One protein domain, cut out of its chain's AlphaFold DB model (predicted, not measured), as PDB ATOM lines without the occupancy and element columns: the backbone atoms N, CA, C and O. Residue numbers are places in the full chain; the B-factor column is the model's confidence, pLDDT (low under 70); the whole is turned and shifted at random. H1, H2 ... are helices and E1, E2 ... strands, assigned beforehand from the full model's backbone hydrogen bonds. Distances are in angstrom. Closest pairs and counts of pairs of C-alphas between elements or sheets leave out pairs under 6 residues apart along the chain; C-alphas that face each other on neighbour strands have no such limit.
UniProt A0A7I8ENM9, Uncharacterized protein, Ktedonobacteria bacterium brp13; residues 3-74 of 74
ATOM      1  N   ARG A   3      14.082  17.720 -47.196       97.38
ATOM      2  CA  ARG A   3      13.895  16.332 -46.745       97.38
ATOM      3  C   ARG A   3      13.261  16.344 -45.368       97.38
ATOM      4  O   ARG A   3      13.676  17.122 -44.511       97.38
ATOM      5  N   LEU A   4      12.248  15.514 -45.183       97.19
ATOM      6  CA  LEU A   4      11.465  15.458 -43.960       97.19
ATOM      7  C   LEU A   4      11.152  14.012 -43.630       97.19
ATOM      8  O   LEU A   4      10.723  13.264 -44.502       97.19
ATOM      9  N   TYR A   5      11.324  13.633 -42.371       96.75
ATOM     10  CA  TYR A   5      10.839  12.348 -41.894       96.75
ATOM     11  C   TYR A   5       9.325  12.243 -42.115       96.75
ATOM     12  O   TYR A   5       8.601  13.205 -41.864       96.75
ATOM     13  N   TYR A   6       8.837  11.085 -42.553       94.94
ATOM     14  CA  TYR A   6       7.403  10.831 -42.630       94.94
ATOM     15  C   TYR A   6       7.019   9.555 -41.892       94.94
ATOM     16  O   TYR A   6       7.701   8.530 -41.937       94.94
ATOM     17  N   ARG A   7       5.866   9.630 -41.235       96.50
ATOM     18  CA  ARG A   7       5.177   8.498 -40.625       96.50
ATOM     19  C   ARG A   7       3.924   8.142 -41.413       96.50
ATOM     20  O   ARG A   7       3.663   6.968 -41.653       96.50
ATOM     21  N   THR A   8       3.160   9.151 -41.825       97.00
ATOM     22  CA  THR A   8       1.944   8.996 -42.630       97.00
ATOM     23  C   THR A   8       1.858  10.102 -43.676       97.00
ATOM     24  O   THR A   8       2.339  11.216 -43.476       97.00
ATOM     25  N   ILE A   9       1.250   9.788 -44.817       97.75
ATOM     26  CA  ILE A   9       1.046  10.736 -45.911       97.75
ATOM     27  C   ILE A   9      -0.275  10.432 -46.608       97.75
ATOM     28  O   ILE A   9      -0.550   9.278 -46.948       97.75
ATOM     29  N   THR A  10      -1.113  11.448 -46.803       97.56
ATOM     30  CA  THR A  10      -2.354  11.257 -47.558       97.56
ATOM     31  C   THR A  10      -2.056  11.091 -49.054       97.56
ATOM     32  O   THR A  10      -1.107  11.698 -49.562       97.56
ATOM     33  N   PRO A  11      -2.861  10.314 -49.805       97.44
ATOM     34  CA  PRO A  11      -2.644  10.122 -51.240       97.44
ATOM     35  C   PRO A  11      -2.588  11.435 -52.030       97.44
ATOM     36  O   PRO A  11      -1.769  11.572 -52.933       97.44
ATOM     37  N   GLN A  12      -3.413  12.420 -51.666       97.38
ATOM     38  CA  GLN A  12      -3.431  13.737 -52.306       97.38
ATOM     39  C   GLN A  12      -2.150  14.531 -52.023       97.38
ATOM     40  O   GLN A  12      -1.618  15.162 -52.932       97.38
ATOM     41  N   ALA A  13      -1.624  14.471 -50.794       97.50
ATOM     42  CA  ALA A  13      -0.357  15.118 -50.461       97.50
ATOM     43  C   ALA A  13       0.795  14.486 -51.253       97.50
ATOM     44  O   ALA A  13       1.603  15.207 -51.834       97.50
ATOM     45  N   LEU A  14       0.833  13.150 -51.340       97.94
ATOM     46  CA  LEU A  14       1.842  12.443 -52.131       97.94
ATOM     47  C   LEU A  14       1.734  12.770 -53.624       97.94
ATOM     48  O   LEU A  14       2.753  12.986 -54.276       97.94
ATOM     49  N   ALA A  15       0.516  12.827 -54.168       98.00
ATOM     50  CA  ALA A  15       0.289  13.201 -55.559       98.00
ATOM     51  C   ALA A  15       0.800  14.620 -55.850       98.00
ATOM     52  O   ALA A  15       1.489  14.818 -56.848       98.00
ATOM     53  N   LEU A  16       0.528  15.578 -54.959       97.56
ATOM     54  CA  LEU A  16       1.026  16.947 -55.088       97.56
ATOM     55  C   LEU A  16       2.557  17.009 -55.010       97.56
ATOM     56  O   LEU A  16       3.189  17.624 -55.862       97.56
ATOM     57  N   ILE A  17       3.162  16.324 -54.036       97.69
ATOM     58  CA  ILE A  17       4.623  16.247 -53.895       97.69
ATOM     59  C   ILE A  17       5.266  15.698 -55.174       97.69
ATOM     60  O   ILE A  17       6.211  16.293 -55.686       97.69
ATOM     61  N   ARG A  18       4.724  14.606 -55.728       98.12
ATOM     62  CA  ARG A  18       5.230  13.987 -56.964       98.12
ATOM     63  C   ARG A  18       4.998  14.832 -58.207       98.12
ATOM     64  O   ARG A  18       5.832  14.822 -59.106       98.12
ATOM     65  N   HIS A  19       3.896  15.577 -58.256       97.81
ATOM     66  CA  HIS A  19       3.637  16.527 -59.336       97.81
ATOM     67  C   HIS A  19       4.739  17.589 -59.433       97.81
ATOM     68  O   HIS A  19       5.092  18.010 -60.529       97.81
ATOM     69  N   TYR A  20       5.321  17.960 -58.292       97.69
ATOM     70  CA  TYR A  20       6.435  18.897 -58.184       97.69
ATOM     71  C   TYR A  20       7.788  18.198 -57.981       97.69
ATOM     72  O   TYR A  20       8.651  18.723 -57.284       97.69
ATOM     73  N   GLU A  21       7.988  17.028 -58.597       97.94
ATOM     74  CA  GLU A  21       9.276  16.306 -58.649       97.94
ATOM     75  C   GLU A  21       9.847  15.882 -57.279       97.94
ATOM     76  O   GLU A  21      11.044  15.626 -57.133       97.94
ATOM     77  N   GLY A  22       9.005  15.817 -56.249       97.81
ATOM     78  CA  GLY A  22       9.328  15.173 -54.981       97.81
ATOM     79  C   GLY A  22       9.029  13.672 -55.002       97.81
ATOM     80  O   GLY A  22       8.330  13.173 -55.882       97.81
ATOM     81  N   ASP A  23       9.523  12.937 -54.009       98.12
ATOM     82  CA  ASP A  23       9.203  11.514 -53.840       98.12
ATOM     83  C   ASP A  23       9.503  11.035 -52.412       98.12
ATOM     84  O   ASP A  23       9.921  11.812 -51.553       98.12
ATOM     85  N   ILE A  24       9.286   9.749 -52.154       97.56
ATOM     86  CA  ILE A  24       9.615   9.084 -50.896       97.56
ATOM     87  C   ILE A  24      10.881   8.240 -51.059       97.56
ATOM     88  O   ILE A  24      10.965   7.402 -51.953       97.56
ATOM     89  N   VAL A  25      11.832   8.397 -50.136       96.62
ATOM     90  CA  VAL A  25      13.032   7.559 -50.042       96.62
ATOM     91  C   VAL A  25      13.166   7.038 -48.613       96.62
ATOM     92  O   VAL A  25      13.468   7.786 -47.684       96.62
ATOM     93  N   GLY A  26      12.941   5.737 -48.422       95.31
ATOM     94  CA  GLY A  26      12.970   5.121 -47.093       95.31
ATOM     95  C   GLY A  26      11.889   5.704 -46.179       95.31
ATOM     96  O   GLY A  26      10.708   5.523 -46.445       95.31
ATOM     97  N   HIS A  27      12.303   6.402 -45.117       95.31
ATOM     98  CA  HIS A  27      11.416   7.088 -44.163       95.31
ATOM     99  C   HIS A  27      11.399   8.610 -44.338       95.31
ATOM    100  O   HIS A  27      10.967   9.334 -43.442       95.31
ATOM    101  N   GLU A  28      11.874   9.110 -45.476       97.38
ATOM    102  CA  GLU A  28      11.895  10.536 -45.772       97.38
ATOM    103  C   GLU A  28      11.055  10.866 -47.003       97.38
ATOM    104  O   GLU A  28      11.085  10.165 -48.013       97.38
ATOM    105  N   VAL A  29      10.332  11.978 -46.922       97.81
ATOM    106  CA  VAL A  29       9.701  12.651 -48.050       97.81
ATOM    107  C   VAL A  29      10.640  13.750 -48.524       97.81
ATOM    108  O   VAL A  29      11.087  14.602 -47.750       97.81
ATOM    109  N   ILE A  30      10.917  13.737 -49.819       98.12
ATOM    110  CA  ILE A  30      11.608  14.791 -50.544       98.12
ATOM    111  C   ILE A  30      10.540  15.712 -51.123       98.12
ATOM    112  O   ILE A  30       9.740  15.289 -51.953       98.12
ATOM    113  N   VAL A  31      10.542  16.977 -50.709       97.69
ATOM    114  CA  VAL A  31       9.670  18.017 -51.265       97.69
ATOM    115  C   VAL A  31      10.501  18.972 -52.115       97.69
ATOM    116  O   VAL A  31      11.492  19.559 -51.658       97.69
ATOM    117  N   CYS A  32      10.090  19.133 -53.365       97.56
ATOM    118  CA  CYS A  32      10.721  19.995 -54.356       97.56
ATOM    119  C   CYS A  32       9.749  21.099 -54.790       97.56
ATOM    120  O   CYS A  32       8.547  21.000 -54.558       97.56
ATOM    121  N   HIS A  33      10.303  22.179 -55.349       96.81
ATOM    122  CA  HIS A  33       9.565  23.272 -56.006       96.81
ATOM    123  C   HIS A  33       8.361  23.858 -55.247       96.81
ATOM    124  O   HIS A  33       7.423  24.355 -55.865       96.81
ATOM    125  N   TYR A  34       8.385  23.840 -53.912       96.62
ATOM    126  CA  TYR A  34       7.451  24.616 -53.096       96.62
ATOM    127  C   TYR A  34       7.866  26.095 -53.095       96.62
ATOM    128  O   TYR A  34       9.046  26.424 -53.223       96.62
ATOM    129  N   THR A  35       6.894  26.988 -52.945       97.00
ATOM    130  CA  THR A  35       7.090  28.439 -53.018       97.00
ATOM    131  C   THR A  35       7.505  29.018 -51.668       97.00
ATOM    132  O   THR A  35       8.475  29.767 -51.587       97.00
ATOM    133  N   TYR A  36       6.768  28.699 -50.602       96.38
ATOM    134  CA  TYR A  36       7.040  29.203 -49.255       96.38
ATOM    135  C   TYR A  36       6.437  28.299 -48.177       96.38
ATOM    136  O   TYR A  36       5.632  27.406 -48.463       96.38
ATOM    137  N   GLU A  37       6.841  28.545 -46.930       96.56
ATOM    138  CA  GLU A  37       6.358  27.834 -45.750       96.56
ATOM    139  C   GLU A  37       5.735  28.801 -44.748       96.56
ATOM    140  O   GLU A  37       6.206  29.925 -44.575       96.56
ATOM    141  N   GLU A  38       4.712  28.335 -44.037       96.06
ATOM    142  CA  GLU A  38       4.121  29.056 -42.915       96.06
ATOM    143  C   GLU A  38       4.096  28.181 -41.663       96.06
ATOM    144  O   GLU A  38       3.636  27.039 -41.733       96.06
ATOM    145  N   PRO A  39       4.511  28.698 -40.493       96.62
ATOM    146  CA  PRO A  39       4.408  27.951 -39.250       96.62
ATOM    147  C   PRO A  39       2.945  27.646 -38.921       96.62
ATOM    148  O   PRO A  39       2.074  28.522 -38.973       96.62
ATOM    149  N   SER A  40       2.679  26.408 -38.518       93.94
ATOM    150  CA  SER A  40       1.357  26.018 -38.044       93.94
ATOM    151  C   SER A  40       1.115  26.602 -36.657       93.94
ATOM    152  O   SER A  40       2.011  26.654 -35.813       93.94
ATOM    153  N   ARG A  41      -0.117  27.046 -36.405       93.94
ATOM    154  CA  ARG A  41      -0.535  27.604 -35.115       93.94
ATOM    155  C   ARG A  41      -1.614  26.732 -34.495       93.94
ATOM    156  O   ARG A  41      -2.499  26.240 -35.189       93.94
ATOM    157  N   ASN A  42      -1.549  26.542 -33.182       90.88
ATOM    158  CA  ASN A  42      -2.613  25.869 -32.445       90.88
ATOM    159  C   ASN A  42      -3.837  26.793 -32.278       90.88
ATOM    160  O   ASN A  42      -3.814  27.966 -32.646       90.88
ATOM    161  N   ARG A  43      -4.905  26.285 -31.651       91.62
ATOM    162  CA  ARG A  43      -6.144  27.053 -31.404       91.62
ATOM    163  C   ARG A  43      -5.950  28.325 -30.566       91.62
ATOM    164  O   ARG A  43      -6.808  29.193 -30.595       91.62
ATOM    165  N   LYS A  44      -4.848  28.432 -29.816       94.38
ATOM    166  CA  LYS A  44      -4.488  29.613 -29.013       94.38
ATOM    167  C   LYS A  44      -3.618  30.609 -29.796       94.38
ATOM    168  O   LYS A  44      -3.169  31.595 -29.230       94.38
ATOM    169  N   GLY A  45      -3.345  30.346 -31.076       92.88
ATOM    170  CA  GLY A  45      -2.503  31.184 -31.930       92.88
ATOM    171  C   GLY A  45      -0.996  30.988 -31.733       92.88
ATOM    172  O   GLY A  45      -0.209  31.658 -32.408       92.88
ATOM    173  N   HIS A  46      -0.581  30.068 -30.854       94.62
ATOM    174  CA  HIS A  46       0.833  29.772 -30.623       94.62
ATOM    175  C   HIS A  46       1.383  28.900 -31.745       94.62
ATOM    176  O   HIS A  46       0.723  27.950 -32.172       94.62
ATOM    177  N   VAL A  47       2.602  29.210 -32.181       95.44
ATOM    178  CA  VAL A  47       3.343  28.388 -33.140       95.44
ATOM    179  C   VAL A  47       3.560  26.997 -32.553       95.44
ATOM    180  O   VAL A  47       3.933  26.854 -31.389       95.44
ATOM    181  N   VAL A  48       3.293  25.976 -33.360       93.69
ATOM    182  CA  VAL A  48       3.587  24.583 -33.041       93.69
ATOM    183  C   VAL A  48       4.949  24.261 -33.634       93.69
ATOM    184  O   VAL A  48       5.111  24.236 -34.853       93.69
ATOM    185  N   GLU A  49       5.934  24.045 -32.769       93.19
ATOM    186  CA  GLU A  49       7.287  23.704 -33.193       93.19
ATOM    187  C   GLU A  49       7.286  22.428 -34.046       93.19
ATOM    188  O   GLU A  49       6.606  21.451 -33.731       93.19
ATOM    189  N   GLY A  50       8.003  22.461 -35.170       92.69
ATOM    190  CA  GLY A  50       8.082  21.334 -36.101       92.69
ATOM    191  C   GLY A  50       6.843  21.113 -36.976       92.69
ATOM    192  O   GLY A  50       6.872  20.204 -37.800       92.69
ATOM    193  N   ALA A  51       5.786  21.925 -36.858       95.75
ATOM    194  CA  ALA A  51       4.615  21.853 -37.732       95.75
ATOM    195  C   ALA A  51       4.488  23.105 -38.612       95.75
ATOM    196  O   ALA A  51       4.609  24.238 -38.141       95.75
ATOM    197  N   PHE A  52       4.210  22.911 -39.898       96.94
ATOM    198  CA  PHE A  52       4.132  23.996 -40.877       96.94
ATOM    199  C   PHE A  52       3.299  23.602 -42.094       96.94
ATOM    200  O   PHE A  52       3.049  22.425 -42.344       96.94
ATOM    201  N   LYS A  53       2.866  24.598 -42.862       97.06
ATOM    202  CA  LYS A  53       2.260  24.428 -44.183       97.06
ATOM    203  C   LYS A  53       3.296  24.765 -45.247       97.06
ATOM    204  O   LYS A  53       3.987  25.769 -45.109       97.06
ATOM    205  N   MET A  54       3.393  23.956 -46.294       97.38
ATOM    206  CA  MET A  54       4.170  24.253 -47.499       97.38
ATOM    207  C   MET A  54       3.208  24.547 -48.642       97.38
ATOM    208  O   MET A  54       2.313  23.743 -48.899       97.38
ATOM    209  N   PHE A  55       3.406  25.673 -49.321       97.31
ATOM    210  CA  PHE A  55       2.580  26.118 -50.442       97.31
ATOM    211  C   PHE A  55       3.303  25.895 -51.764       97.31
ATOM    212  O   PHE A  55       4.490  26.192 -51.878       97.31
ATOM    213  N   PHE A  56       2.581  25.407 -52.769       96.75
ATOM    214  CA  PHE A  56       3.090  25.119 -54.108       96.75
ATOM    215  C   PHE A  56       2.666  26.200 -55.122       96.75
ATOM    216  O   PHE A  56       1.751  26.983 -54.848       96.75
ATOM    217  N   PRO A  57       3.305  26.269 -56.306       96.31
ATOM    218  CA  PRO A  57       3.008  27.276 -57.331       96.31
ATOM    219  C   PRO A  57       1.535  27.370 -57.759       96.31
ATOM    220  O   PRO A  57       1.069  28.445 -58.121       96.31
ATOM    221  N   ASN A  58       0.785  26.268 -57.690       93.94
ATOM    222  CA  ASN A  58      -0.644  26.217 -58.011       93.94
ATOM    223  C   ASN A  58      -1.567  26.644 -56.850       93.94
ATOM    224  O   ASN A  58      -2.766  26.384 -56.907       93.94
ATOM    225  N   GLN A  59      -1.017  27.272 -55.806       91.81
ATOM    226  CA  GLN A  59      -1.704  27.691 -54.575       91.81
ATOM    227  C   GLN A  59      -2.224  26.547 -53.694       91.81
ATOM    228  O   GLN A  59      -2.816  26.813 -52.653       91.81
ATOM    229  N   GLN A  60      -1.969  25.285 -54.047       95.94
ATOM    230  CA  GLN A  60      -2.256  24.164 -53.159       95.94
ATOM    231  C   GLN A  60      -1.200  24.070 -52.062       95.94
ATOM    232  O   GLN A  60      -0.062  24.520 -52.229       95.94
ATOM    233  N   ALA A  61      -1.560  23.442 -50.946       96.81
ATOM    234  CA  ALA A  61      -0.652  23.287 -49.827       96.81
ATOM    235  C   ALA A  61      -0.665  21.875 -49.243       96.81
ATOM    236  O   ALA A  61      -1.625  21.113 -49.365       96.81
ATOM    237  N   ILE A  62       0.418  21.545 -48.547       97.50
ATOM    238  CA  ILE A  62       0.474  20.408 -47.629       97.50
ATOM    239  C   ILE A  62       0.765  20.916 -46.222       97.50
ATOM    240  O   ILE A  62       1.607  21.790 -46.025       97.50
ATOM    241  N   CYS A  63       0.077  20.365 -45.234       97.19
ATOM    242  CA  CYS A  63       0.408  20.511 -43.828       97.19
ATOM    243  C   CYS A  63       1.345  19.375 -43.424       97.19
ATOM    244  O   CYS A  63       1.055  18.206 -43.686       97.19
ATOM    245  N   TYR A  64       2.441  19.739 -42.773       97.62
ATOM    246  CA  TYR A  64       3.353  18.842 -42.091       97.62
ATOM    247  C   TYR A  64       3.195  19.013 -40.580       97.62
ATOM    248  O   TYR A  64       3.217  20.138 -40.068       97.62
ATOM    249  N   THR A  65       3.033  17.911 -39.855       95.88
ATOM    250  CA  THR A  65       2.932  17.917 -38.390       95.88
ATOM    251  C   THR A  65       4.270  17.583 -37.734       95.88
ATOM    252  O   THR A  65       5.130  16.928 -38.322       95.88
ATOM    253  N   ALA A  66       4.419  17.941 -36.457       92.88
ATOM    254  CA  ALA A  66       5.613  17.618 -35.673       92.88
ATOM    255  C   ALA A  66       5.878  16.101 -35.543       92.88
ATOM    256  O   ALA A  66       6.990  15.693 -35.219       92.88
ATOM    257  N   THR A  67       4.870  15.258 -35.794       94.38
ATOM    258  CA  THR A  67       4.960  13.791 -35.732       94.38
ATOM    259  C   THR A  67       5.251  13.134 -37.084       94.38
ATOM    260  O   THR A  67       5.265  11.903 -37.165       94.38
ATOM    261  N   GLY A  68       5.505  13.921 -38.135       94.81
ATOM    262  CA  GLY A  68       5.840  13.405 -39.461       94.81
ATOM    263  C   GLY A  68       4.626  13.070 -40.328       94.81
ATOM    264  O   GLY A  68       4.714  12.189 -41.182       94.81
ATOM    265  N   GLU A  69       3.476  13.702 -40.096       97.19
ATOM    266  CA  GLU A  69       2.278  13.479 -40.912       97.19
ATOM    267  C   GLU A  69       2.178  14.527 -42.018       97.19
ATOM    268  O   GLU A  69       2.319  15.722 -41.759       97.19
ATOM    269  N   PHE A  70       1.880  14.078 -43.235       97.62
ATOM    270  CA  PHE A  70       1.657  14.924 -44.404       97.62
ATOM    271  C   PHE A  70       0.196  14.862 -44.838       97.62
ATOM    272  O   PHE A  70      -0.303  13.801 -45.219       97.62
ATOM    273  N   SER A  71      -0.484  16.006 -44.828       97.00
ATOM    274  CA  SER A  71      -1.886  16.126 -45.246       97.00
ATOM    275  C   SER A  71      -2.065  17.225 -46.281       97.00
ATOM    276  O   SER A  71      -1.527  18.314 -46.123       97.00
ATOM    277  N   PHE A  72      -2.844  16.965 -47.326       94.38
ATOM    278  CA  PHE A  72      -3.219  17.979 -48.312       94.38
ATOM    279  C   PHE A  72      -4.194  18.997 -47.707       94.38
ATOM    280  O   PHE A  72      -5.093  18.619 -46.952       94.38
ATOM    281  N   VAL A  73      -4.020  20.272 -48.052       88.06
ATOM    282  CA  VAL A  73      -4.864  21.387 -47.610       88.06
ATOM    283  C   VAL A  73      -5.287  22.193 -48.841       88.06
ATOM    284  O   VAL A  73      -4.436  22.552 -49.658       88.06
ATOM    285  N   LEU A  74      -6.599  22.430 -48.964       72.12
ATOM    286  CA  LEU A  74      -7.205  23.318 -49.965       72.12
ATOM    287  C   LEU A  74      -7.115  24.781 -49.530       72.12
ATOM    288  O   LEU A  74      -7.306  25.036 -48.318       72.12
TER     289      LEU A  74
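What this domain is: This is residues 3 to 74 of the 74 residues of an uncharacterized protein of Ktedonobacteria bacterium brp13 (UniProt A0A7I8ENM9). A strongly twisted sheet, E4 E5 E6 E7, forms one part of the domain; helix H1 stands up from it over edge strand E7, and a small sheet, E1 E3 E2, is grazed by H1. The hairpin of E4 and E5 reaches away from the small sheet. The printed part has 72 residues, mixed in class, in the order E1 H1 E2 E3 E4 E5 E6 E7; both sheets are antiparallel. It is compact, radius of gyration of the C-alphas 11.6 A, spanning 35 by 27 by 18 A.

Where its parts are: E4 is residues 36 to 41, 16.1 A; E5, residues 47 to 55, 17.5 A, bends by 95 degrees at residue 50. E6 is residues 61 to 64, and E7 residues 69 to 73, ending at C-alpha 73 (-4.864, 21.387, -47.610). H1 is residues 11 to 19, 12.1 A. E1 is residues 3 to 5, beginning at C-alpha 3 (13.895, 16.332, -46.745); E2 is 23 to 25 and E3 28 to 31.

How they stand to each other: E4 to E7 form a meander, each strand the antiparallel neighbour of the one before: N 38 and O 53 are 2.9 A apart, N 54 and O 62 2.8 A, N 63 and O 71 2.8 A. H1 is on this sheet, height 8.7 A; the C-alphas of Ala 13 and Phe 72 are its closest to E7, 4.6 A. Every O i to N i+4 pair of H1 is within hydrogen-bond range. H1 only grazes the small sheet with residues 14 to 18. There N 4 and O 29 are 3.0 A apart, N 25 and O 28 2.9 A. E1, H1, E2 is a split strand-helix-strand unit, E3 between its strands, with a right-handed crossover.

The domain as a whole: The farthest C-alphas, of Glu 21 and Lys 44, are 35.3 A apart. The printed part has no cut, its links are tight, and no printed residue is under 70 in pLDDT.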